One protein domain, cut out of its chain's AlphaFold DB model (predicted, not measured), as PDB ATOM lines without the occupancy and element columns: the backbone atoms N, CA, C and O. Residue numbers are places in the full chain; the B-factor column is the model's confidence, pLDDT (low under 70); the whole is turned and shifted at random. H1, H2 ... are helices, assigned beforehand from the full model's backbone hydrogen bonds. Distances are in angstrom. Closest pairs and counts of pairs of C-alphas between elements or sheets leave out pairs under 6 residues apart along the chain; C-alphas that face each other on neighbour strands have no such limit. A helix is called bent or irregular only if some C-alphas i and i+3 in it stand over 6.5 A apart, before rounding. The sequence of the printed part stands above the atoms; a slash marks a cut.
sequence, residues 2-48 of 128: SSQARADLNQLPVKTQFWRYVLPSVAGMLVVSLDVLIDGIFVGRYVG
ATOM      1  N   SER A   2     209.645 171.804 148.767       42.47
ATOM      2  CA  SER A   2     209.831 173.063 148.045       42.47
ATOM      3  C   SER A   2     208.486 173.770 147.816       42.47
ATOM      4  O   SER A   2     207.434 173.133 147.713       42.47
ATOM      5  N   SER A   3     208.507 175.104 147.754       57.41
ATOM      6  CA  SER A   3     207.326 175.949 147.505       57.41
ATOM      7  C   SER A   3     206.555 175.555 146.237       57.41
ATOM      8  O   SER A   3     205.343 175.741 146.181       57.41
ATOM      9  N   GLN A   4     207.234 174.945 145.261       61.97
ATOM     10  CA  GLN A   4     206.644 174.467 144.010       61.97
ATOM     11  C   GLN A   4     205.784 173.204 144.180       61.97
ATOM     12  O   GLN A   4     204.693 173.145 143.626       61.97
ATOM     13  N   ALA A   5     206.189 172.236 145.012       61.69
ATOM     14  CA  ALA A   5     205.392 171.024 145.246       61.69
ATOM     15  C   ALA A   5     204.075 171.322 145.988       61.69
ATOM     16  O   ALA A   5     203.049 170.703 145.729       61.69
ATOM     17  N   ARG A   6     204.083 172.311 146.893       61.81
ATOM     18  CA  ARG A   6     202.862 172.798 147.560       61.81
ATOM     19  C   ARG A   6     201.919 173.515 146.593       61.81
ATOM     20  O   ARG A   6     200.707 173.381 146.739       61.81
ATOM     21  N   ALA A   7     202.463 174.243 145.615       64.56
ATOM     22  CA  ALA A   7     201.670 174.855 144.555       64.56
ATOM     23  C   ALA A   7     201.022 173.784 143.657       64.56
ATOM     24  O   ALA A   7     199.822 173.861 143.410       64.56
ATOM     25  N   ASP A   8     201.764 172.737 143.281       64.50
ATOM     26  CA  ASP A   8     201.239 171.585 142.528       64.50
ATOM     27  C   ASP A   8     200.145 170.823 143.305       64.50
ATOM     28  O   ASP A   8     199.119 170.449 142.737       64.50
ATOM     29  N   LEU A   9     200.316 170.625 144.620       68.19
ATOM     30  CA  LEU A   9     199.322 169.957 145.474       68.19
ATOM     31  C   LEU A   9     197.961 170.668 145.500       68.19
ATOM     32  O   LEU A   9     196.942 169.997 145.636       68.19
ATOM     33  N   ASN A  10     197.941 171.997 145.377       70.75
ATOM     34  CA  ASN A  10     196.717 172.802 145.450       70.75
ATOM     35  C   ASN A  10     196.039 173.005 144.078       70.75
ATOM     36  O   ASN A  10     194.881 173.402 144.012       70.75
ATOM     37  N   GLN A  11     196.760 172.761 142.979       73.50
ATOM     38  CA  GLN A  11     196.293 173.018 141.608       73.50
ATOM     39  C   GLN A  11     195.785 171.744 140.906       73.50
ATOM     40  O   GLN A  11     194.905 171.819 140.049       73.50
ATOM     41  N   LEU A  12     196.325 170.567 141.249       75.62
ATOM     42  CA  LEU A  12     195.995 169.292 140.602       75.62
ATOM     43  C   LEU A  12     194.857 168.548 141.327       75.62
ATOM     44  O   LEU A  12     194.830 168.501 142.558       75.62
ATOM     45  N   PRO A  13     193.943 167.878 140.597       82.94
ATOM     46  CA  PRO A  13     192.931 167.034 141.217       82.94
ATOM     47  C   PRO A  13     193.590 165.871 141.972       82.94
ATOM     48  O   PRO A  13     194.526 165.236 141.479       82.94
ATOM     49  N   VAL A  14     193.040 165.539 143.145       84.81
ATOM     50  CA  VAL A  14     193.554 164.505 144.070       84.81
ATOM     51  C   VAL A  14     193.854 163.173 143.367       84.81
ATOM     52  O   VAL A  14     194.842 162.511 143.680       84.81
ATOM     53  N   LYS A  15     193.049 162.802 142.361       83.88
ATOM     54  CA  LYS A  15     193.225 161.571 141.573       83.88
ATOM     55  C   LYS A  15     194.566 161.527 140.829       83.88
ATOM     56  O   LYS A  15     195.222 160.491 140.829       83.88
ATOM     57  N   THR A  16     194.995 162.634 140.227       83.19
ATOM     58  CA  THR A  16     196.257 162.704 139.472       83.19
ATOM     59  C   THR A  16     197.461 162.661 140.406       83.19
ATOM     60  O   THR A  16     198.445 161.981 140.120       83.19
ATOM     61  N   GLN A  17     197.361 163.333 141.556       83.44
ATOM     62  CA  GLN A  17     198.406 163.323 142.578       83.44
ATOM     63  C   GLN A  17     198.610 161.915 143.151       83.44
ATOM     64  O   GLN A  17     199.739 161.448 143.274       83.44
ATOM     65  N   PHE A  18     197.510 161.216 143.440       86.94
ATOM     66  CA  PHE A  18     197.544 159.846 143.940       86.94
ATOM     67  C   PHE A  18     198.309 158.920 142.990       86.94
ATOM     68  O   PHE A  18     199.282 158.295 143.400       86.94
ATOM     69  N   TRP A  19     197.947 158.889 141.704       88.44
ATOM     70  CA  TRP A  19     198.632 158.029 140.733       88.44
ATOM     71  C   TRP A  19     200.104 158.410 140.523       88.44
ATOM     72  O   TRP A  19     200.940 157.517 140.402       88.44
ATOM     73  N   ARG A  20     200.448 159.706 140.555       83.12
ATOM     74  CA  ARG A  20     201.834 160.189 140.411       83.12
ATOM     75  C   ARG A  20     202.756 159.736 141.548       83.12
ATOM     76  O   ARG A  20     203.932 159.508 141.290       83.12
ATOM     77  N   TYR A  21     202.243 159.581 142.770       82.88
ATOM     78  CA  TYR A  21     203.019 159.062 143.905       82.88
ATOM     79  C   TYR A  21     202.947 157.540 144.041       82.88
ATOM     80  O   TYR A  21     203.947 156.904 144.354       82.88
ATOM     81  N   VAL A  22     201.791 156.935 143.775       90.12
ATOM     82  CA  VAL A  22     201.599 155.489 143.953       90.12
ATOM     83  C   VAL A  22     202.362 154.683 142.905       90.12
ATOM     84  O   VAL A  22     202.956 153.668 143.256       90.12
ATOM     85  N   LEU A  23     202.413 155.133 141.646       90.62
ATOM     86  CA  LEU A  23     203.153 154.438 140.584       90.62
ATOM     87  C   LEU A  23     204.637 154.203 140.924       90.62
ATOM     88  O   LEU A  23     205.059 153.045 140.883       90.62
ATOM     89  N   PRO A  24     205.438 155.226 141.292       87.06
ATOM     90  CA  PRO A  24     206.837 155.007 141.655       87.06
ATOM     91  C   PRO A  24     206.993 154.199 142.951       87.06
ATOM     92  O   PRO A  24     207.919 153.397 143.044       87.06
ATOM     93  N   SER A  25     206.088 154.339 143.926       87.62
ATOM     94  CA  SER A  25     206.128 153.529 145.151       87.62
ATOM     95  C   SER A  25     205.887 152.043 144.882       87.62
ATOM     96  O   SER A  25     206.638 151.203 145.371       87.62
ATOM     97  N   VAL A  26     204.877 151.712 144.072       93.62
ATOM     98  CA  VAL A  26     204.579 150.324 143.691       93.62
ATOM     99  C   VAL A  26     205.710 149.753 142.841       93.62
ATOM    100  O   VAL A  26     206.160 148.643 143.106       93.62
ATOM    101  N   ALA A  27     206.232 150.516 141.876       93.38
ATOM    102  CA  ALA A  27     207.381 150.092 141.080       93.38
ATOM    103  C   ALA A  27     208.613 149.802 141.958       93.38
ATOM    104  O   ALA A  27     209.257 148.771 141.779       93.38
ATOM    105  N   GLY A  28     208.899 150.650 142.952       91.31
ATOM    106  CA  GLY A  28     209.979 150.419 143.914       91.31
ATOM    107  C   GLY A  28     209.783 149.136 144.726       91.31
ATOM    108  O   GLY A  28     210.703 148.330 144.839       91.31
ATOM    109  N   MET A  29     208.569 148.895 145.228       90.88
ATOM    110  CA  MET A  29     208.243 147.660 145.952       90.88
ATOM    111  C   MET A  29     208.369 146.404 145.076       90.88
ATOM    112  O   MET A  29     208.803 145.360 145.566       90.88
ATOM    113  N   LEU A  30     208.035 146.494 143.785       95.44
ATOM    114  CA  LEU A  30     208.220 145.390 142.841       95.44
ATOM    115  C   LEU A  30     209.702 145.067 142.633       95.44
ATOM    116  O   LEU A  30     210.063 143.895 142.656       95.44
ATOM    117  N   VAL A  31     210.563 146.079 142.493       94.69
ATOM    118  CA  VAL A  31     212.017 145.875 142.358       94.69
ATOM    119  C   VAL A  31     212.594 145.194 143.598       94.69
ATOM    120  O   VAL A  31     213.321 144.215 143.461       94.69
ATOM    121  N   VAL A  32     212.213 145.642 144.798       89.56
ATOM    122  CA  VAL A  32     212.634 145.003 146.060       89.56
ATOM    123  C   VAL A  32     212.167 143.546 146.131       89.56
ATOM    124  O   VAL A  32     212.903 142.672 146.573       89.56
ATOM    125  N   SER A  33     210.953 143.258 145.665       93.19
ATOM    126  CA  SER A  33     210.428 141.888 145.653       93.19
ATOM    127  C   SER A  33     211.172 140.995 144.654       93.19
ATOM    128  O   SER A  33     211.430 139.828 144.939       93.19
ATOM    129  N   LEU A  34     211.530 141.536 143.487       95.56
ATOM    130  CA  LEU A  34     212.317 140.824 142.480       95.56
ATOM    131  C   LEU A  34     213.735 140.527 142.973       95.56
ATOM    132  O   LEU A  34     214.225 139.434 142.713       95.56
ATOM    133  N   ASP A  35     214.356 141.447 143.707       91.00
ATOM    134  CA  ASP A  35     215.679 141.257 144.311       91.00
ATOM    135  C   ASP A  35     215.718 140.014 145.215       91.00
ATOM    136  O   ASP A  35     216.529 139.111 145.008       91.00
ATOM    137  N   VAL A  36     214.737 139.882 146.116       89.88
ATOM    138  CA  VAL A  36     214.608 138.715 147.006       89.88
ATOM    139  C   VAL A  36     214.369 137.415 146.231       89.88
ATOM    140  O   VAL A  36     214.921 136.369 146.576       89.88
ATOM    141  N   LEU A  37     213.545 137.451 145.177       92.31
ATOM    142  CA  LEU A  37     213.275 136.271 144.347       92.31
ATOM    143  C   LEU A  37     214.514 135.816 143.576       92.31
ATOM    144  O   LEU A  37     214.780 134.617 143.490       92.31
ATOM    145  N   ILE A  38     215.258 136.766 143.013       93.56
ATOM    146  CA  ILE A  38     216.486 136.498 142.271       93.56
ATOM    147  C   ILE A  38     217.510 135.876 143.222       93.56
ATOM    148  O   ILE A  38     217.967 134.767 142.947       93.56
ATOM    149  N   ASP A  39     217.795 136.501 144.365       87.94
ATOM    150  CA  ASP A  39     218.740 135.959 145.349       87.94
ATOM    151  C   ASP A  39     218.339 134.544 145.803       87.94
ATOM    152  O   ASP A  39     219.141 133.609 145.750       87.94
ATOM    153  N   GLY A  40     217.054 134.323 146.098       86.81
ATOM    154  CA  GLY A  40     216.531 133.006 146.468       86.81
ATOM    155  C   GLY A  40     216.719 131.927 145.389       86.81
ATOM    156  O   GLY A  40     217.114 130.801 145.705       86.81
ATOM    157  N   ILE A  41     216.471 132.247 144.113       90.00
ATOM    158  CA  ILE A  41     216.648 131.307 142.990       90.00
ATOM    159  C   ILE A  41     218.130 131.010 142.756       90.00
ATOM    160  O   ILE A  41     218.498 129.847 142.564       90.00
ATOM    161  N   PHE A  42     218.983 132.035 142.776       89.12
ATOM    162  CA  PHE A  42     220.420 131.869 142.580       89.12
ATOM    163  C   PHE A  42     221.030 131.043 143.714       89.12
ATOM    164  O   PHE A  42     221.675 130.029 143.453       89.12
ATOM    165  N   VAL A  43     220.753 131.372 144.971       86.81
ATOM    166  CA  VAL A  43     221.242 130.600 146.120       86.81
ATOM    167  C   VAL A  43     220.718 129.161 146.088       86.81
ATOM    168  O   VAL A  43     221.487 128.214 146.284       86.81
ATOM    169  N   GLY A  44     219.434 128.972 145.772       83.56
ATOM    170  CA  GLY A  44     218.816 127.650 145.695       83.56
ATOM    171  C   GLY A  44     219.389 126.756 144.598       83.56
ATOM    172  O   GLY A  44     219.579 125.562 144.826       83.56
ATOM    173  N   ARG A  45     219.702 127.316 143.424       84.94
ATOM    174  CA  ARG A  45     220.242 126.562 142.281       84.94
ATOM    175  C   ARG A  45     221.759 126.358 142.361       84.94
ATOM    176  O   ARG A  45     222.225 125.291 141.975       84.94
ATOM    177  N   TYR A  46     222.519 127.355 142.819       79.19
ATOM    178  CA  TYR A  46     223.987 127.343 142.754       79.19
ATOM    179  C   TYR A  46     224.669 126.772 144.003       79.19
ATOM    180  O   TYR A  46     225.749 126.203 143.875       79.19
ATOM    181  N   VAL A  47     224.072 126.898 145.193       82.12
ATOM    182  CA  VAL A  47     224.717 126.482 146.457       82.12
ATOM    183  C   VAL A  47     224.019 125.273 147.100       82.12
ATOM    184  O   VAL A  47     224.640 124.499 147.829       82.12
ATOM    185  N   GLY A  48     222.741 125.054 146.780       82.88
ATOM    186  CA  GLY A  48     221.975 123.879 147.197       82.88
ATOM    187  C   GLY A  48     221.348 123.990 148.594       82.88
ATOM    188  O   GLY A  48     221.448 125.004 149.284       82.88
TER     189      GLY A  48
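This is residues 2 to 48 of the 128 residues of an uncharacterized protein of Deefgea sp. CFH1-16 (UniProt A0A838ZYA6). A short helix, H1, turns at a tight link into one long helix, H2, and the two make a lopsided L, with a corner where they meet near their ends. H2 is the long arm and makes the longest axis, while H1 is the short foot, and little of either is near the other. The printed part has 47 residues with two named helices, H1 then H2, and no named strand; the class is all helix. It is extended, with a radius of gyration of the C-alphas of 18.4 A, and spans 56 by 21 by 6 A.

H1, residues 3 to 11, and H2, residues 14 to 46, are close but not clearly touching, with 1 pair of C-alphas within 8 A. The closest C-alphas of the two are those of Leu 9 and Gln 17, 7.3 A apart. Their lines stand at a steep tilt of 68 degrees, only just short of about perpendicular, and they run opposite ways. Their centres are 27.8 A apart. In H1 every O i to N i+4 pair is within hydrogen-bond range; in H2, 28 of 29 are.

H1 begins with C-alpha 3 at (207.326, 175.949, 147.505) and is 12.8 A long from first to last C-alpha. H2 begins with C-alpha 14 at (193.554, 164.505, 144.070) and ends with C-alpha 46 at (223.987, 127.343, 142.754), 48.1 A away. H2 is neither bent nor irregular, but only just: C-alphas 21 and 24 are 6.0 A apart.

The two C-alphas farthest apart are those of Gln 11 and Gly 48, at 55.7 A. The printed part has no cut, and the link from H1 to H2, 2 residues, is tight. Residues 18 to 48, of which 18 to 46 belong to H2, stand free. The mean pLDDT of the printed part is 82.5, and residues 2 to 9 are under 70.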